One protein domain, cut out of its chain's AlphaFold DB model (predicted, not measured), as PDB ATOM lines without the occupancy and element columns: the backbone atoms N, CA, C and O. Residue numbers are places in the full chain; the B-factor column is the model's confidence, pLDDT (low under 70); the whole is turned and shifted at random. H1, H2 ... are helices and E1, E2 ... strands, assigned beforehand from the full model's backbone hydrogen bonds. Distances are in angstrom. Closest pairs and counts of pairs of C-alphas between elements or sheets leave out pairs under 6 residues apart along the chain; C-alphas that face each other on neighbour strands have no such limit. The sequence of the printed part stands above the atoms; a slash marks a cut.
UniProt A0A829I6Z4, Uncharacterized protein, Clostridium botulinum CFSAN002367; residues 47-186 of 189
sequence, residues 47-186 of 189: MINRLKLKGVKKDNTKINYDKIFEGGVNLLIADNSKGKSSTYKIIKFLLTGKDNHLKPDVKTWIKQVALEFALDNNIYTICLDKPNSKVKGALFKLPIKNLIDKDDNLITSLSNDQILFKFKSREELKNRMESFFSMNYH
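Overview. This is residues 47 to 186 of the 189 residues of an uncharacterized protein of Clostridium botulinum CFSAN002367 (UniProt A0A829I6Z4). A twisted sheet of six strands forms a slab, with helix H1 crossing one face and helix H3 covering the E5 and E6 end of the same face, while short helix H2 sits where it leads into E3. The long link of residues 141 to 162 loops out on the other side of the sheet, and residues 77 to 82 stick out from the link between E2 and H1. The printed part has 140 residues with three named helices and six named strands, in the order E1 E2 H1 H2 E3 E4 E5 E6 H3; the class is mixed, helices and strands. The sheet runs E2 E1 E3 E4 E5 E6, antiparallel throughout. The whole is compact, with a radius of gyration of the C-alphas of 14.6 A and spans of 42 by 36 by 33 A.

Along the chain. E1, residues 47 to 56, is 28.4 A long and begins at C-alpha 47 (234.255, 132.411, 190.981). E2 is residues 62 to 68. E3, residues 110 to 119, is 26.1 A long, and E4, residues 122 to 129, is 23.1 A. E5 is residues 136 to 140 and E6 residues 163 to 167. H1, residues 84 to 96, is 18.8 A long; H2 is residues 104 to 109. H3, residues 170 to 185, is 22.0 A long and ends at C-alpha 185 (229.818, 133.111, 204.135).

Arrangement. In the sheet, N 52 and O 114 of E1 and E3 are 2.9 A apart, within hydrogen-bond range, as are N 53 and O 65 of the hairpin E1 and E2 at 2.8 A. E3 E4 E5 E6 form a meander, each strand the antiparallel neighbour of the one before, with N 115 and O 126 at 2.9 A, N 127 and O 138 at 2.9 A, and N 139 and O 165 at 2.9 A. E2, H1 H2, E3 make a split strand-helix-strand unit, two strands running the same way with E1 between them, its crossover right-handed. The domain has two layers, the sheet E2 E1 E3 E4 E5 E6 as one and the helices H1, H2 and H3 on one face of it as the other. H1, at a height over the sheet of 10.0 A, runs across the strands, at 66 degrees to E3 on the local plane; its closest C-alphas to E3 are Ile 91 and Leu 115, 7.0 A. H3, at a height of 8.9 A, lies over E5 and E6 and runs along the strands, at 2 degrees to E5 on the local plane; the closest C-alphas of E6 and H3 are those of Phe 167 and Leu 173, 5.6 A. H1, with residues 95 to 96 alone, touches H3, the C-alphas of Thr 96 and Lys 174 being 5.6 A apart; their lines are only just about perpendicular, at 73 degrees. H2 is on the sheet too, and the closest C-alphas of E1 and H2 are those of Val 56 and Trp 109, 5.1 A. Every O i to N i+4 pair is within hydrogen-bond range in H1 and H3, and 1 of 2 in H2.

Size, cuts and confidence. The two C-alphas farthest apart, those of Asp 59 and His 186, are 46.6 A apart. The printed part has no cut. The links E2 to H1 and E5 to E6 are long. Mean pLDDT of the printed part is 81.3; 28 residues are under 70, among them residues 72 to 84.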
ATOM      1  N   MET A  47     233.800 132.524 192.368       89.81
ATOM      2  CA  MET A  47     234.255 132.411 190.981       89.81
ATOM      3  C   MET A  47     235.030 131.118 190.789       89.81
ATOM      4  O   MET A  47     235.898 130.791 191.588       89.81
ATOM      5  N   ILE A  48     234.729 130.379 189.726       91.88
ATOM      6  CA  ILE A  48     235.558 129.252 189.299       91.88
ATOM      7  C   ILE A  48     236.604 129.802 188.341       91.88
ATOM      8  O   ILE A  48     236.228 130.467 187.383       91.88
ATOM      9  N   ASN A  49     237.882 129.514 188.588       93.00
ATOM     10  CA  ASN A  49     238.987 130.101 187.825       93.00
ATOM     11  C   ASN A  49     239.662 129.073 186.919       93.00
ATOM     12  O   ASN A  49     239.994 129.362 185.773       93.00
ATOM     13  N   ARG A  50     239.890 127.851 187.416       93.81
ATOM     14  CA  ARG A  50     240.606 126.820 186.655       93.81
ATOM     15  C   ARG A  50     240.265 125.422 187.143       93.81
ATOM     16  O   ARG A  50     240.255 125.164 188.341       93.81
ATOM     17  N   LEU A  51     240.038 124.496 186.217       92.50
ATOM     18  CA  LEU A  51     239.928 123.068 186.498       92.50
ATOM     19  C   LEU A  51     241.065 122.336 185.791       92.50
ATOM     20  O   LEU A  51     241.164 122.397 184.565       92.50
ATOM     21  N   LYS A  52     241.867 121.595 186.555       91.56
ATOM     22  CA  LYS A  52     242.912 120.713 186.033       91.56
ATOM     23  C   LYS A  52     242.613 119.275 186.418       91.56
ATOM     24  O   LYS A  52     242.239 118.995 187.555       91.56
ATOM     25  N   LEU A  53     242.764 118.349 185.480       89.31
ATOM     26  CA  LEU A  53     242.410 116.956 185.679       89.31
ATOM     27  C   LEU A  53     243.334 116.026 184.899       89.31
ATOM     28  O   LEU A  53     243.502 116.161 183.689       89.31
ATOM     29  N   LYS A  54     243.886 115.041 185.606       89.19
ATOM     30  CA  LYS A  54     244.751 114.006 185.050       89.19
ATOM     31  C   LYS A  54     244.212 112.623 185.352       89.19
ATOM     32  O   LYS A  54     243.766 112.323 186.463       89.19
ATOM     33  N   GLY A  55     244.293 111.750 184.363       87.81
ATOM     34  CA  GLY A  55     243.823 110.387 184.504       87.81
ATOM     35  C   GLY A  55     244.244 109.486 183.360       87.81
ATOM     36  O   GLY A  55     244.819 109.938 182.372       87.81
ATOM     37  N   VAL A  56     243.966 108.198 183.511       87.75
ATOM     38  CA  VAL A  56     244.237 107.186 182.487       87.75
ATOM     39  C   VAL A  56     243.016 106.288 182.393       87.75
ATOM     40  O   VAL A  56     242.645 105.651 183.379       87.75
ATOM     41  N   LYS A  57     242.361 106.288 181.231       84.38
ATOM     42  CA  LYS A  57     241.222 105.408 180.952       84.38
ATOM     43  C   LYS A  57     241.667 103.943 180.873       84.38
ATOM     44  O   LYS A  57     242.853 103.648 180.758       84.38
ATOM     45  N   LYS A  58     240.698 103.020 180.890       82.88
ATOM     46  CA  LYS A  58     240.947 101.571 180.759       82.88
ATOM     47  C   LYS A  58     241.652 101.182 179.454       82.88
ATOM     48  O   LYS A  58     242.380 100.204 179.437       82.88
ATOM     49  N   ASP A  59     241.447 101.955 178.390       86.44
ATOM     50  CA  ASP A  59     242.086 101.790 177.077       86.44
ATOM     51  C   ASP A  59     243.489 102.432 176.999       86.44
ATOM     52  O   ASP A  59     244.006 102.664 175.912       86.44
ATOM     53  N   ASN A  60     244.101 102.758 178.144       85.50
ATOM     54  CA  ASN A  60     245.362 103.495 178.270       85.50
ATOM     55  C   ASN A  60     245.361 104.925 177.704       85.50
ATOM     56  O   ASN A  60     246.409 105.579 177.703       85.50
ATOM     57  N   THR A  61     244.205 105.478 177.318       86.69
ATOM     58  CA  THR A  61     244.113 106.889 176.926       86.69
ATOM     59  C   THR A  61     244.462 107.779 178.116       86.69
ATOM     60  O   THR A  61     243.752 107.806 179.129       86.69
ATOM     61  N   LYS A  62     245.548 108.543 177.982       87.69
ATOM     62  CA  LYS A  62     245.942 109.568 178.951       87.69
ATOM     63  C   LYS A  62     245.045 110.790 178.778       87.69
ATOM     64  O   LYS A  62     244.940 111.344 177.689       87.69
ATOM     65  N   ILE A  63     244.415 111.221 179.865       85.56
ATOM     66  CA  ILE A  63     243.671 112.476 179.926       85.56
ATOM     67  C   ILE A  63     244.530 113.486 180.672       85.56
ATOM     68  O   ILE A  63     244.902 113.249 181.822       85.56
ATOM     69  N   ASN A  64     244.800 114.614 180.019       87.56
ATOM     70  CA  ASN A  64     245.333 115.818 180.638       87.56
ATOM     71  C   ASN A  64     244.430 116.985 180.229       87.56
ATOM     72  O   ASN A  64     244.542 117.509 179.125       87.56
ATOM     73  N   TYR A  65     243.460 117.300 181.079       86.88
ATOM     74  CA  TYR A  65     242.483 118.354 180.842       86.88
ATOM     75  C   TYR A  65     242.829 119.563 181.703       86.88
ATOM     76  O   TYR A  65     242.991 119.434 182.916       86.88
ATOM     77  N   ASP A  66     242.905 120.731 181.081       89.62
ATOM     78  CA  ASP A  66     243.205 121.995 181.742       89.62
ATOM     79  C   ASP A  66     242.306 123.078 181.147       89.62
ATOM     80  O   ASP A  66     242.353 123.346 179.945       89.62
ATOM     81  N   LYS A  67     241.425 123.649 181.967       89.75
ATOM     82  CA  LYS A  67     240.467 124.667 181.538       89.75
ATOM     83  C   LYS A  67     240.520 125.849 182.479       89.75
ATOM     84  O   LYS A  67     240.185 125.711 183.651       89.75
ATOM     85  N   ILE A  68     240.876 126.998 181.924       90.81
ATOM     86  CA  ILE A  68     240.732 128.303 182.563       90.81
ATOM     87  C   ILE A  68     239.313 128.810 182.273       90.81
ATOM     88  O   ILE A  68     238.796 128.639 181.163       90.81
ATOM     89  N   PHE A  69     238.684 129.363 183.300       87.38
ATOM     90  CA  PHE A  69     237.384 130.008 183.256       87.38
ATOM     91  C   PHE A  69     237.596 131.506 183.454       87.38
ATOM     92  O   PHE A  69     238.307 131.923 184.367       87.38
ATOM     93  N   GLU A  70     236.992 132.306 182.588       79.31
ATOM     94  CA  GLU A  70     237.088 133.762 182.647       79.31
ATOM     95  C   GLU A  70     235.866 134.357 183.357       79.31
ATOM     96  O   GLU A  70     234.851 133.688 183.561       79.31
ATOM     97  N   GLY A  71     235.945 135.625 183.760       72.31
ATOM     98  CA  GLY A  71     234.774 136.332 184.272       72.31
ATOM     99  C   GLY A  71     233.697 136.466 183.189       72.31
ATOM    100  O   GLY A  71     234.004 136.778 182.045       72.31
ATOM    101  N   GLY A  72     232.429 136.258 183.554       66.88
ATOM    102  CA  GLY A  72     231.306 136.334 182.616       66.88
ATOM    103  C   GLY A  72     230.846 134.957 182.130       66.88
ATOM    104  O   GLY A  72     230.808 133.997 182.902       66.88
ATOM    105  N   VAL A  73     230.440 134.865 180.864       62.38
ATOM    106  CA  VAL A  73     229.839 133.650 180.293       62.38
ATOM    107  C   VAL A  73     230.926 132.718 179.762       62.38
ATOM    108  O   VAL A  73     231.683 133.074 178.866       62.38
ATOM    109  N   ASN A  74     230.973 131.490 180.285       64.12
ATOM    110  CA  ASN A  74     231.903 130.455 179.833       64.12
ATOM    111  C   ASN A  74     231.156 129.356 179.074       64.12
ATOM    112  O   ASN A  74     230.245 128.733 179.619       64.12
ATOM    113  N   LEU A  75     231.590 129.057 177.847       59.03
ATOM    114  CA  LEU A  75     231.022 127.977 177.042       59.03
ATOM    115  C   LEU A  75     231.908 126.720 177.095       59.03
ATOM    116  O   LEU A  75     233.101 126.753 176.782       59.03
ATOM    117  N   LEU A  76     231.314 125.589 177.486       60.19
ATOM    118  CA  LEU A  76     231.943 124.266 177.425       60.19
ATOM    119  C   LEU A  76     231.450 123.519 176.178       60.19
ATOM    120  O   LEU A  76     230.428 122.832 176.217       60.19
ATOM    121  N   ILE A  77     232.193 123.635 175.077       53.59
ATOM    122  CA  ILE A  77     231.906 122.908 173.833       53.59
ATOM    123  C   ILE A  77     232.690 121.592 173.826       53.59
ATOM    124  O   ILE A  77     233.896 121.569 174.047       53.59
ATOM    125  N   ALA A  78     231.999 120.488 173.561       57.22
ATOM    126  CA  ALA A  78     232.610 119.218 173.165       57.22
ATOM    127  C   ALA A  78     231.612 118.461 172.274       57.22
ATOM    128  O   ALA A  78     230.473 118.900 172.131       57.22
ATOM    129  N   ASP A  79     231.956 117.292 171.749       43.31
ATOM    130  CA  ASP A  79     230.940 116.403 171.169       43.31
ATOM    131  C   ASP A  79     230.086 115.773 172.283       43.31
ATOM    132  O   ASP A  79     230.461 115.769 173.469       43.31
ATOM    133  N   ASN A  80     228.916 115.229 171.937       40.59
ATOM    134  CA  ASN A  80     228.146 114.422 172.885       40.59
ATOM    135  C   ASN A  80     229.017 113.285 173.448       40.59
ATOM    136  O   ASN A  80     229.882 112.738 172.767       40.59
ATOM    137  N   SER A  81     228.831 112.969 174.732       49.34
ATOM    138  CA  SER A  81     229.603 111.939 175.449       49.34
ATOM    139  C   SER A  81     231.104 112.214 175.647       49.34
ATOM    140  O   SER A  81     231.791 111.376 176.228       49.34
ATOM    141  N   LYS A  82     231.617 113.408 175.307       59.69
ATOM    142  CA  LYS A  82     233.029 113.793 175.545       59.69
ATOM    143  C   LYS A  82     233.302 114.554 176.846       59.69
ATOM    144  O   LYS A  82     234.355 115.152 177.013       59.69
ATOM    145  N   GLY A  83     232.382 114.476 177.811       59.56
ATOM    146  CA  GLY A  83     232.680 114.843 179.201       59.56
ATOM    147  C   GLY A  83     232.180 116.207 179.686       59.56
ATOM    148  O   GLY A  83     232.467 116.549 180.825       59.56
ATOM    149  N   LYS A  84     231.363 116.943 178.918       68.88
ATOM    150  CA  LYS A  84     230.808 118.256 179.336       68.88
ATOM    151  C   LYS A  84     230.060 118.193 180.672       68.88
ATOM    152  O   LYS A  84     230.385 118.912 181.611       68.88
ATOM    153  N   SER A  85     229.105 117.266 180.806       72.06
ATOM    154  CA  SER A  85     228.393 117.061 182.076       72.06
ATOM    155  C   SER A  85     229.322 116.539 183.174       72.06
ATOM    156  O   SER A  85     229.084 116.799 184.349       72.06
ATOM    157  N   SER A  86     230.376 115.798 182.813       75.69
ATOM    158  CA  SER A  86     231.371 115.303 183.768       75.69
ATOM    159  C   SER A  86     232.152 116.459 184.388       75.69
ATOM    160  O   SER A  86     232.292 116.470 185.603       75.69
ATOM    161  N   THR A  87     232.565 117.459 183.601       81.31
ATOM    162  CA  THR A  87     233.226 118.686 184.081       81.31
ATOM    163  C   THR A  87     232.399 119.380 185.163       81.31
ATOM    164  O   THR A  87     232.891 119.592 186.270       81.31
ATOM    165  N   TYR A  88     231.113 119.637 184.899       80.69
ATOM    166  CA  TYR A  88     230.214 120.252 185.883       80.69
ATOM    167  C   TYR A  88     230.065 119.405 187.156       80.69
ATOM    168  O   TYR A  88     230.135 119.908 188.275       80.69
ATOM    169  N   LYS A  89     229.912 118.086 186.997       82.25
ATOM    170  CA  LYS A  89     229.785 117.148 188.122       82.25
ATOM    171  C   LYS A  89     231.052 117.073 188.974       82.25
ATOM    172  O   LYS A  89     230.945 116.895 190.182       82.25
ATOM    173  N   ILE A  90     232.225 117.204 188.359       86.00
ATOM    174  CA  ILE A  90     233.517 117.244 189.049       86.00
ATOM    175  C   ILE A  90     233.643 118.534 189.855       86.00
ATOM    176  O   ILE A  90     233.977 118.464 191.033       86.00
ATOM    177  N   ILE A  91     233.304 119.683 189.262       88.38
ATOM    178  CA  ILE A  91     233.289 120.972 189.969       88.38
ATOM    179  C   ILE A  91     232.342 120.897 191.174       88.38
ATOM    180  O   ILE A  91     232.759 121.149 192.301       88.38
ATOM    181  N   LYS A  92     231.096 120.449 190.965       86.88
ATOM    182  CA  LYS A  92     230.111 120.264 192.042       86.88
ATOM    183  C   LYS A  92     230.644 119.355 193.149       86.88
ATOM    184  O   LYS A  92     230.499 119.676 194.326       86.88
ATOM    185  N   PHE A  93     231.259 118.231 192.789       86.31
ATOM    186  CA  PHE A  93     231.831 117.302 193.759       86.31
ATOM    187  C   PHE A  93     232.963 117.941 194.573       86.31
ATOM    188  O   PHE A  93     232.974 117.796 195.789       86.31
ATOM    189  N   LEU A  94     233.877 118.673 193.938       89.12
ATOM    190  CA  LEU A  94     234.989 119.326 194.633       89.12
ATOM    191  C   LEU A  94     234.527 120.451 195.564       89.12
ATOM    192  O   LEU A  94     235.110 120.630 196.625       89.12
ATOM    193  N   LEU A  95     233.453 121.159 195.211       89.38
ATOM    194  CA  LEU A  95     232.900 122.215 196.060       89.38
ATOM    195  C   LEU A  95     232.036 121.675 197.207       89.38
ATOM    196  O   LEU A  95     231.937 122.307 198.246       89.38
ATOM    197  N   THR A  96     231.389 120.520 197.048       85.69
ATOM    198  CA  THR A  96     230.366 120.066 198.016       85.69
ATOM    199  C   THR A  96     230.688 118.746 198.708       85.69
ATOM    200  O   THR A  96     229.975 118.345 199.620       85.69
ATOM    201  N   GLY A  97     231.682 118.000 198.227       81.06
ATOM    202  CA  GLY A  97     231.922 116.607 198.613       81.06
ATOM    203  C   GLY A  97     230.833 115.617 198.169       81.06
ATOM    204  O   GLY A  97     230.999 114.412 198.360       81.06
ATOM    205  N   LYS A  98     229.738 116.080 197.546       78.31
ATOM    206  CA  LYS A  98     228.609 115.246 197.100       78.31
ATOM    207  C   LYS A  98     228.901 114.661 195.720       78.31
ATOM    208  O   LYS A  98     228.977 115.380 194.723       78.31
ATOM    209  N   ASP A  99     229.061 113.345 195.642       70.12
ATOM    210  CA  ASP A  99     229.446 112.627 194.421       70.12
ATOM    211  C   ASP A  99     228.267 111.940 193.709       70.12
ATOM    212  O   ASP A  99     228.483 111.167 192.767       70.12
ATOM    213  N   ASN A 100     227.041 112.258 194.139       62.81
ATOM    214  CA  ASN A 100     225.763 111.622 193.791       62.81
ATOM    215  C   ASN A 100     225.490 111.574 192.278       62.81
ATOM    216  O   ASN A 100     224.644 110.817 191.817       62.81
ATOM    217  N   HIS A 101     226.214 112.366 191.486       60.91
ATOM    218  CA  HIS A 101     226.037 112.432 190.037       60.91
ATOM    219  C   HIS A 101     227.289 112.085 189.232       60.91
ATOM    220  O   HIS A 101     227.197 112.002 188.001       60.91
ATOM    221  N   LEU A 102     228.447 111.892 189.871       68.69
ATOM    222  CA  LEU A 102     229.685 111.568 189.167       68.69
ATOM    223  C   LEU A 102     229.627 110.103 188.708       68.69
ATOM    224  O   LEU A 102     229.493 109.195 189.530       68.69
ATOM    225  N   LYS A 103     229.703 109.871 187.391       68.75
ATOM    226  CA  LYS A 103     229.571 108.524 186.813       68.75
ATOM    227  C   LYS A 103     230.660 107.594 187.381       68.75
ATOM    228  O   LYS A 103     231.812 108.028 187.459       68.75
ATOM    229  N   PRO A 104     230.342 106.331 187.731       70.00
ATOM    230  CA  PRO A 104     231.329 105.365 188.218       70.00
ATOM    231  C   PRO A 104     232.550 105.248 187.304       70.00
ATOM    232  O   PRO A 104     233.672 105.292 187.790       70.00
ATOM    233  N   ASP A 105     232.341 105.225 185.987       69.81
ATOM    234  CA  ASP A 105     233.420 105.192 184.996       69.81
ATOM    235  C   ASP A 105     234.393 106.376 185.147       69.81
ATOM    236  O   ASP A 105     235.596 106.178 185.297       69.81
ATOM    237  N   VAL A 106     233.867 107.600 185.279       72.94
ATOM    238  CA  VAL A 106     234.666 108.814 185.530       72.94
ATOM    239  C   VAL A 106     235.482 108.704 186.816       72.94
ATOM    240  O   VAL A 106     236.641 109.106 186.859       72.94
ATOM    241  N   LYS A 107     234.919 108.084 187.858       74.06
ATOM    242  CA  LYS A 107     235.640 107.849 189.114       74.06
ATOM    243  C   LYS A 107     236.818 106.890 188.938       74.06
ATOM    244  O   LYS A 107     237.741 106.975 189.743       74.06
ATOM    245  N   THR A 108     236.780 105.958 187.986       76.19
ATOM    246  CA  THR A 108     237.816 104.917 187.867       76.19
ATOM    247  C   THR A 108     239.106 105.411 187.229       76.19
ATOM    248  O   THR A 108     240.169 104.939 187.612       76.19
ATOM    249  N   TRP A 109     239.029 106.375 186.310       80.94
ATOM    250  CA  TRP A 109     240.197 106.801 185.539       80.94
ATOM    251  C   TRP A 109     240.841 108.104 186.031       80.94
ATOM    252  O   TRP A 109     242.002 108.355 185.710       80.94
ATOM    253  N   ILE A 110     240.133 108.932 186.811       82.88
ATOM    254  CA  ILE A 110     240.711 110.150 187.407       82.88
ATOM    255  C   ILE A 110     241.753 109.760 188.458       82.88
ATOM    256  O   ILE A 110     241.426 109.104 189.448       82.88
ATOM    257  N   LYS A 111     242.989 110.224 188.256       85.62
ATOM    258  CA  LYS A 111     244.105 110.064 189.198       85.62
ATOM    259  C   LYS A 111     244.308 111.313 190.041       85.62
ATOM    260  O   LYS A 111     244.487 111.211 191.246       85.62
ATOM    261  N   GLN A 112     244.244 112.482 189.414       89.00
ATOM    262  CA  GLN A 112     244.460 113.772 190.060       89.00
ATOM    263  C   GLN A 112     243.452 114.786 189.529       89.00
ATOM    264  O   GLN A 112     243.174 114.826 188.329       89.00
ATOM    265  N   VAL A 113     242.903 115.615 190.410       90.00
ATOM    266  CA  VAL A 113     242.064 116.746 190.016       90.00
ATOM    267  C   VAL A 113     242.306 117.929 190.945       90.00
ATOM    268  O   VAL A 113     242.403 117.754 192.156       90.00
ATOM    269  N   ALA A 114     242.398 119.124 190.371       93.19
ATOM    270  CA  ALA A 114     242.458 120.378 191.097       93.19
ATOM    271  C   ALA A 114     241.406 121.350 190.575       93.19
ATOM    272  O   ALA A 114     241.218 121.477 189.362       93.19
ATOM    273  N   LEU A 115     240.757 122.055 191.493       94.56
ATOM    274  CA  LEU A 115     239.848 123.152 191.192       94.56
ATOM    275  C   LEU A 115     240.336 124.409 191.905       94.56
ATOM    276  O   LEU A 115     240.394 124.436 193.133       94.56
ATOM    277  N   GLU A 116     240.652 125.432 191.121       95.81
ATOM    278  CA  GLU A 116     240.900 126.785 191.592       95.81
ATOM    279  C   GLU A 116     239.588 127.563 191.577       95.81
ATOM    280  O   GLU A 116     238.883 127.602 190.559       95.81
ATOM    281  N   PHE A 117     239.282 128.202 192.696       94.19
ATOM    282  CA  PHE A 117     238.142 129.089 192.837       94.19
ATOM    283  C   PHE A 117     238.513 130.295 193.700       94.19
ATOM    284  O   PHE A 117     239.418 130.225 194.530       94.19
ATOM    285  N   ALA A 118     237.806 131.402 193.512       91.81
ATOM    286  CA  ALA A 118     237.918 132.579 194.352       91.81
ATOM    287  C   ALA A 118     236.652 132.771 195.188       91.81
ATOM    288  O   ALA A 118     235.544 132.565 194.693       91.81
ATOM    289  N   LEU A 119     236.839 133.176 196.444       89.62
ATOM    290  CA  LEU A 119     235.809 133.823 197.251       89.62
ATOM    291  C   LEU A 119     236.237 135.273 197.441       89.62
ATOM    292  O   LEU A 119     237.240 135.542 198.112       89.62
ATOM    293  N   ASP A 120     235.510 136.183 196.802       84.69
ATOM    294  CA  ASP A 120     235.900 137.587 196.651       84.69
ATOM    295  C   ASP A 120     237.319 137.702 196.066       84.69
ATOM    296  O   ASP A 120     237.582 137.231 194.960       84.69
ATOM    297  N   ASN A 121     238.254 138.275 196.828       84.12
ATOM    298  CA  ASN A 121     239.643 138.478 196.421       84.12
ATOM    299  C   ASN A 121     240.583 137.351 196.886       84.12
ATOM    300  O   ASN A 121     241.790 137.422 196.657       84.12
ATOM    301  N   ASN A 122     240.070 136.323 197.571       90.56
ATOM    302  CA  ASN A 122     240.887 135.217 198.065       90.56
ATOM    303  C   ASN A 122     240.831 134.037 197.096       90.56
ATOM    304  O   ASN A 122     239.751 133.536 196.791       90.56
ATOM    305  N   ILE A 123     242.001 133.559 196.668       93.69
ATOM    306  CA  ILE A 123     242.134 132.391 195.794       93.69
ATOM    307  C   ILE A 123     242.359 131.139 196.635       93.69
ATOM    308  O   ILE A 123     243.218 131.106 197.521       93.69
ATOM    309  N   TYR A 124     241.614 130.096 196.297       94.94
ATOM    310  CA  TYR A 124     241.694 128.785 196.904       94.94
ATOM    311  C   TYR A 124     241.857 127.719 195.831       94.94
ATOM    312  O   TYR A 124     241.293 127.815 194.742       94.94
ATOM    313  N   THR A 125     242.587 126.663 196.167       95.69
ATOM    314  CA  THR A 125     242.711 125.484 195.317       95.69
ATOM    315  C   THR A 125     242.411 124.245 196.129       95.69
ATOM    316  O   THR A 125     243.083 123.977 197.122       95.69
ATOM    317  N   ILE A 126     241.430 123.457 195.696       94.19
ATOM    318  CA  ILE A 126     241.227 122.111 196.224       94.19
ATOM    319  C   ILE A 126     241.890 121.096 195.305       94.19
ATOM    320  O   ILE A 126     241.577 121.037 194.119       94.19
ATOM    321  N   CYS A 127     242.779 120.279 195.863       92.06
ATOM    322  CA  CYS A 127     243.417 119.169 195.167       92.06
ATOM    323  C   CYS A 127     242.903 117.848 195.720       92.06
ATOM    324  O   CYS A 127     242.846 117.645 196.933       92.06
ATOM    325  N   LEU A 128     242.613 116.920 194.820       87.75
ATOM    326  CA  LEU A 128     242.310 115.536 195.125       87.75
ATOM    327  C   LEU A 128     243.299 114.649 194.380       87.75
ATOM    328  O   LEU A 128     243.473 114.756 193.166       87.75
ATOM    329  N   ASP A 129     243.906 113.744 195.134       81.81
ATOM    330  CA  ASP A 129     244.788 112.701 194.639       81.81
ATOM    331  C   ASP A 129     244.144 111.343 194.937       81.81
ATOM    332  O   ASP A 129     243.740 111.046 196.066       81.81
ATOM    333  N   LYS A 130     244.009 110.512 193.907       70.00
ATOM    334  CA  LYS A 130     243.393 109.187 193.982       70.00
ATOM    335  C   LYS A 130     244.383 108.128 193.500       70.00
ATOM    336  O   LYS A 130     244.130 107.468 192.493       70.00
ATOM    337  N   PRO A 131     245.492 107.905 194.223       52.97
ATOM    338  CA  PRO A 131     246.479 106.931 193.790       52.97
ATOM    339  C   PRO A 131     245.937 105.498 193.876       52.97
ATOM    340  O   PRO A 131     246.347 104.678 193.073       52.97
ATOM    341  N   ASN A 132     244.985 105.199 194.782       50.22
ATOM    342  CA  ASN A 132     244.507 103.832 195.064       50.22
ATOM    343  C   ASN A 132     243.035 103.782 195.528       50.22
ATOM    344  O   ASN A 132     242.721 103.269 196.601       50.22
ATOM    345  N   SER A 133     242.106 104.373 194.777       57.62
ATOM    346  CA  SER A 133     240.655 104.350 195.071       57.62
ATOM    347  C   SER A 133     240.159 105.099 196.322       57.62
ATOM    348  O   SER A 133     238.981 105.467 196.364       57.62
ATOM    349  N   LYS A 134     241.028 105.410 197.288       66.31
ATOM    350  CA  LYS A 134     240.721 106.252 198.455       66.31
ATOM    351  C   LYS A 134     240.837 107.731 198.088       66.31
ATOM    352  O   LYS A 134     241.852 108.163 197.549       66.31
ATOM    353  N   VAL A 135     239.774 108.486 198.359       73.75
ATOM    354  CA  VAL A 135     239.729 109.938 198.149       73.75
ATOM    355  C   VAL A 135     240.596 110.594 199.213       73.75
ATOM    356  O   VAL A 135     240.242 110.534 200.381       73.75
ATOM    357  N   LYS A 136     241.706 111.217 198.823       86.94
ATOM    358  CA  LYS A 136     242.502 112.063 199.716       86.94
ATOM    359  C   LYS A 136     242.857 113.372 199.025       86.94
ATOM    360  O   LYS A 136     242.866 113.443 197.796       86.94
ATOM    361  N   GLY A 137     243.160 114.395 199.805       90.44
ATOM    362  CA  GLY A 137     243.493 115.694 199.251       90.44
ATOM    363  C   GLY A 137     243.604 116.783 200.299       90.44
ATOM    364  O   GLY A 137     243.646 116.512 201.503       90.44
ATOM    365  N   ALA A 138     243.665 118.018 199.819       92.75
ATOM    366  CA  ALA A 138     243.727 119.199 200.658       92.75
ATOM    367  C   ALA A 138     243.129 120.417 199.954       92.75
ATOM    368  O   ALA A 138     243.115 120.492 198.723       92.75
ATOM    369  N   LEU A 139     242.660 121.363 200.762       94.31
ATOM    370  CA  LEU A 139     242.328 122.715 200.339       94.31
ATOM    371  C   LEU A 139     243.483 123.649 200.712       94.31
ATOM    372  O   LEU A 139     243.940 123.649 201.858       94.31
ATOM    373  N   PHE A 140     243.912 124.462 199.756       94.19
ATOM    374  CA  PHE A 140     244.991 125.430 199.897       94.19
ATOM    375  C   PHE A 140     244.485 126.853 199.660       94.19
ATOM    376  O   PHE A 140     243.579 127.054 198.852       94.19
ATOM    377  N   LYS A 141     245.102 127.846 200.305       93.19
ATOM    378  CA  LYS A 141     244.852 129.278 200.060       93.19
ATOM    379  C   LYS A 141     245.878 129.864 199.081       93.19
ATOM    380  O   LYS A 141     246.680 130.719 199.450       93.19
ATOM    381  N   LEU A 142     245.915 129.332 197.860       92.62
ATOM    382  CA  LEU A 142     246.885 129.703 196.828       92.62
ATOM    383  C   LEU A 142     246.406 129.214 195.435       92.62
ATOM    384  O   LEU A 142     245.570 128.307 195.374       92.62
ATOM    385  N   PRO A 143     246.908 129.780 194.319       93.56
ATOM    386  CA  PRO A 143     246.517 129.391 192.956       93.56
ATOM    387  C   PRO A 143     247.113 128.048 192.491       93.56
ATOM    388  O   PRO A 143     248.243 127.713 192.840       93.56
ATOM    389  N   ILE A 144     246.423 127.332 191.592       93.50
ATOM    390  CA  ILE A 144     246.833 126.018 191.049       93.50
ATOM    391  C   ILE A 144     248.272 126.035 190.531       93.50
ATOM    392  O   ILE A 144     248.998 125.064 190.708       93.50
ATOM    393  N   LYS A 145     248.706 127.136 189.906       91.69
ATOM    394  CA  LYS A 145     250.054 127.259 189.327       91.69
ATOM    395  C   LYS A 145     251.184 127.061 190.351       91.69
ATOM    396  O   LYS A 145     252.276 126.670 189.963       91.69
ATOM    397  N   ASN A 146     250.919 127.299 191.638       90.50
ATOM    398  CA  ASN A 146     251.884 127.103 192.724       90.50
ATOM    399  C   ASN A 146     251.784 125.692 193.354       90.50
ATOM    400  O   ASN A 146     252.532 125.383 194.277       90.50
ATOM    401  N   LEU A 147     250.857 124.845 192.889       88.31
ATOM    402  CA  LEU A 147     250.638 123.457 193.336       88.31
ATOM    403  C   LEU A 147     251.042 122.433 192.277       88.31
ATOM    404  O   LEU A 147     250.625 121.280 192.345       88.31
ATOM    405  N   ILE A 148     251.812 122.850 191.280       86.50
ATOM    406  CA  ILE A 148     252.231 122.007 190.168       86.50
ATOM    407  C   ILE A 148     253.751 121.838 190.241       86.50
ATOM    408  O   ILE A 148     254.475 122.825 190.367       86.50
ATOM    409  N   ASP A 149     254.229 120.592 190.198       84.00
ATOM    410  CA  ASP A 149     255.661 120.291 190.109       84.00
ATOM    411  C   ASP A 149     256.194 120.380 188.665       84.00
ATOM    412  O   ASP A 149     255.471 120.702 187.721       84.00
ATOM    413  N   LYS A 150     257.488 120.099 188.478       81.25
ATOM    414  CA  LYS A 150     258.134 120.145 187.153       81.25
ATOM    415  C   LYS A 150     257.555 119.132 186.155       81.25
ATOM    416  O   LYS A 150     257.619 119.382 184.956       81.25
ATOM    417  N   ASP A 151     256.963 118.045 186.644       82.12
ATOM    418  CA  ASP A 151     256.326 116.985 185.853       82.12
ATOM    419  C   ASP A 151     254.806 117.212 185.702       82.12
ATOM    420  O   ASP A 151     254.032 116.335 185.298       82.12
ATOM    421  N   ASP A 152     254.364 118.430 186.020       80.50
ATOM    422  CA  ASP A 152     252.991 118.898 185.977       80.50
ATOM    423  C   ASP A 152     252.050 118.169 186.975       80.50
ATOM    424  O   ASP A 152     250.822 118.223 186.847       80.50
ATOM    425  N   ASN A 153     252.577 117.430 187.957       82.06
ATOM    426  CA  ASN A 153     251.772 116.726 188.959       82.06
ATOM    427  C   ASN A 153     251.306 117.668 190.069       82.06
ATOM    428  O   ASN A 153     251.989 118.624 190.434       82.06
ATOM    429  N   LEU A 154     250.140 117.357 190.644       83.50
ATOM    430  CA  LEU A 154     249.615 118.112 191.776       83.50
ATOM    431  C   LEU A 154     250.386 117.796 193.062       83.50
ATOM    432  O   LEU A 154     250.337 116.676 193.579       83.50
ATOM    433  N   ILE A 155     251.023 118.816 193.627       79.19
ATOM    434  CA  ILE A 155     251.675 118.759 194.930       79.19
ATOM    435  C   ILE A 155     250.589 118.822 196.009       79.19
ATOM    436  O   ILE A 155     249.865 119.804 196.131       79.19
ATOM    437  N   THR A 156     250.469 117.766 196.816       70.31
ATOM    438  CA  THR A 156     249.462 117.675 197.897       70.31
ATOM    439  C   THR A 156     250.068 117.705 199.305       70.31
ATOM    440  O   THR A 156     249.341 117.658 200.298       70.31
ATOM    441  N   SER A 157     251.395 117.809 199.410       67.81
ATOM    442  CA  SER A 157     252.170 117.663 200.649       67.81
ATOM    443  C   SER A 157     253.006 118.902 200.998       67.81
ATOM    444  O   SER A 157     254.164 118.770 201.386       67.81
ATOM    445  N   LEU A 158     252.443 120.105 200.847       65.25
ATOM    446  CA  LEU A 158     253.122 121.351 201.231       65.25
ATOM    447  C   LEU A 158     253.252 121.508 202.764       65.25
ATOM    448  O   LEU A 158     252.448 120.960 203.526       65.25
ATOM    449  N   SER A 159     254.261 122.265 203.203       58.44
ATOM    450  CA  SER A 159     254.440 122.755 204.578       58.44
ATOM    451  C   SER A 159     253.385 123.819 204.949       58.44
ATOM    452  O   SER A 159     252.776 124.452 204.087       58.44
ATOM    453  N   ASN A 160     253.094 123.935 206.248       65.12
ATOM    454  CA  ASN A 160     251.729 123.994 206.794       65.12
ATOM    455  C   ASN A 160     250.968 125.340 206.796       65.12
ATOM    456  O   ASN A 160     249.821 125.334 207.231       65.12
ATOM    457  N   ASP A 161     251.489 126.453 206.280       71.12
ATOM    458  CA  ASP A 161     250.792 127.750 206.455       71.12
ATOM    459  C   ASP A 161     249.749 128.052 205.370       71.12
ATOM    460  O   ASP A 161     248.884 128.908 205.537       71.12
ATOM    461  N   GLN A 162     249.809 127.343 204.239       82.69
ATOM    462  CA  GLN A 162     248.878 127.555 203.124       82.69
ATOM    463  C   GLN A 162     247.821 126.458 202.994       82.69
ATOM    464  O   GLN A 162     246.969 126.535 202.108       82.69
ATOM    465  N   ILE A 163     247.857 125.449 203.870       90.56
ATOM    466  CA  ILE A 163     246.873 124.367 203.921       90.56
ATOM    467  C   ILE A 163     245.758 124.766 204.879       90.56
ATOM    468  O   ILE A 163     245.985 124.916 206.074       90.56
ATOM    469  N   LEU A 164     244.534 124.868 204.367       92.31
ATOM    470  CA  LEU A 164     243.355 125.139 205.192       92.31
ATOM    471  C   LEU A 164     242.857 123.872 205.881       92.31
ATOM    472  O   LEU A 164     242.555 123.881 207.069       92.31
ATOM    473  N   PHE A 165     242.784 122.764 205.142       92.94
ATOM    474  CA  PHE A 165     242.535 121.444 205.713       92.94
ATOM    475  C   PHE A 165     242.961 120.332 204.753       92.94
ATOM    476  O   PHE A 165     243.050 120.520 203.539       92.94
ATOM    477  N   LYS A 166     243.176 119.142 205.315       92.12
ATOM    478  CA  LYS A 166     243.360 117.881 204.585       92.12
ATOM    479  C   LYS A 166     242.104 117.026 204.737       92.12
ATOM    480  O   LYS A 166     241.363 117.192 205.702       92.12
ATOM    481  N   PHE A 167     241.884 116.114 203.799       90.81
ATOM    482  CA  PHE A 167     240.815 115.124 203.874       90.81
ATOM    483  C   PHE A 167     241.295 113.768 203.353       90.81
ATOM    484  O   PHE A 167     242.153 113.694 202.470       90.81
ATOM    485  N   LYS A 168     240.748 112.685 203.908       89.88
ATOM    486  CA  LYS A 168     241.070 111.288 203.559       89.88
ATOM    487  C   LYS A 168     239.832 110.455 203.206       89.88
ATOM    488  O   LYS A 168     239.943 109.249 202.973       89.88
ATOM    489  N   SER A 169     238.657 111.081 203.167       86.94
ATOM    490  CA  SER A 169     237.411 110.460 202.730       86.94
ATOM    491  C   SER A 169     236.485 111.482 202.061       86.94
ATOM    492  O   SER A 169     236.710 112.691 202.122       86.94
ATOM    493  N   ARG A 170     235.428 110.989 201.401       84.75
ATOM    494  CA  ARG A 170     234.382 111.847 200.815       84.75
ATOM    495  C   ARG A 170     233.562 112.557 201.887       84.75
ATOM    496  O   ARG A 170     233.196 113.711 201.709       84.75
ATOM    497  N   GLU A 171     233.285 111.861 202.981       88.56
ATOM    498  CA  GLU A 171     232.554 112.411 204.117       88.56
ATOM    499  C   GLU A 171     233.344 113.540 204.783       88.56
ATOM    500  O   GLU A 171     232.801 114.611 205.031       88.56
ATOM    501  N   GLU A 172     234.654 113.355 204.965       92.19
ATOM    502  CA  GLU A 172     235.519 114.404 205.498       92.19
ATOM    503  C   GLU A 172     235.595 115.601 204.545       92.19
ATOM    504  O   GLU A 172     235.477 116.738 204.994       92.19
ATOM    505  N   LEU A 173     235.716 115.361 203.233       91.00
ATOM    506  CA  LEU A 173     235.651 116.424 202.228       91.00
ATOM    507  C   LEU A 173     234.351 117.230 202.348       91.00
ATOM    508  O   LEU A 173     234.400 118.455 202.401       91.00
ATOM    509  N   LYS A 174     233.203 116.546 202.414       90.81
ATOM    510  CA  LYS A 174     231.891 117.181 202.562       90.81
ATOM    511  C   LYS A 174     231.848 118.051 203.822       90.81
ATOM    512  O   LYS A 174     231.631 119.253 203.714       90.81
ATOM    513  N   ASN A 175     232.124 117.470 204.988       92.38
ATOM    514  CA  ASN A 175     231.994 118.161 206.273       92.38
ATOM    515  C   ASN A 175     232.959 119.357 206.383       92.38
ATOM    516  O   ASN A 175     232.600 120.416 206.903       92.38
ATOM    517  N   ARG A 176     234.188 119.216 205.866       94.19
ATOM    518  CA  ARG A 176     235.191 120.290 205.859       94.19
ATOM    519  C   ARG A 176     234.840 121.410 204.881       94.19
ATOM    520  O   ARG A 176     235.006 122.569 205.245       94.19
ATOM    521  N   MET A 177     234.339 121.094 203.683       91.88
ATOM    522  CA  MET A 177     233.892 122.114 202.724       91.88
ATOM    523  C   MET A 177     232.654 122.858 203.227       91.88
ATOM    524  O   MET A 177     232.602 124.077 203.106       91.88
ATOM    525  N   GLU A 178     231.693 122.154 203.836       91.00
ATOM    526  CA  GLU A 178     230.536 122.780 204.490       91.00
ATOM    527  C   GLU A 178     231.001 123.741 205.592       91.00
ATOM    528  O   GLU A 178     230.623 124.909 205.583       91.00
ATOM    529  N   SER A 179     231.914 123.303 206.466       90.44
ATOM    530  CA  SER A 179     232.496 124.163 207.508       90.44
ATOM    531  C   SER A 179     233.231 125.374 206.920       90.44
ATOM    532  O   SER A 179     233.052 126.497 207.388       90.44
ATOM    533  N   PHE A 180     234.033 125.159 205.874       92.19
ATOM    534  CA  PHE A 180     234.765 126.213 205.175       92.19
ATOM    535  C   PHE A 180     233.815 127.266 204.604       92.19
ATOM    536  O   PHE A 180     234.020 128.456 204.844       92.19
ATOM    537  N   PHE A 181     232.765 126.857 203.891       87.62
ATOM    538  CA  PHE A 181     231.800 127.801 203.340       87.62
ATOM    539  C   PHE A 181     230.997 128.496 204.434       87.62
ATOM    540  O   PHE A 181     230.867 129.710 204.367       87.62
ATOM    541  N   SER A 182     230.549 127.801 205.481       85.12
ATOM    542  CA  SER A 182     229.826 128.431 206.595       85.12
ATOM    543  C   SER A 182     230.655 129.510 207.300       85.12
ATOM    544  O   SER A 182     230.155 130.608 207.545       85.12
ATOM    545  N   MET A 183     231.941 129.244 207.559       84.81
ATOM    546  CA  MET A 183     232.864 130.232 208.133       84.81
ATOM    547  C   MET A 183     233.096 131.412 207.191       84.81
ATOM    548  O   MET A 183     233.155 132.558 207.627       84.81
ATOM    549  N   ASN A 184     233.224 131.139 205.890       80.75
ATOM    550  CA  ASN A 184     233.513 132.172 204.909       80.75
ATOM    551  C   ASN A 184     232.269 132.901 204.407       80.75
ATOM    552  O   ASN A 184     232.467 133.944 203.814       80.75
ATOM    553  N   TYR A 185     231.034 132.450 204.635       68.88
ATOM    554  CA  TYR A 185     229.818 133.111 204.135       68.88
ATOM    555  C   TYR A 185     228.999 133.861 205.190       68.88
ATOM    556  O   TYR A 185     228.103 134.589 204.785       68.88
ATOM    557  N   HIS A 186     229.309 133.749 206.493       53.56
ATOM    558  CA  HIS A 186     228.505 134.340 207.579       53.56
ATOM    559  C   HIS A 186     226.999 134.236 207.291       53.56
ATOM    560  O   HIS A 186     226.322 135.236 207.051       53.56
TER     561      HIS A 186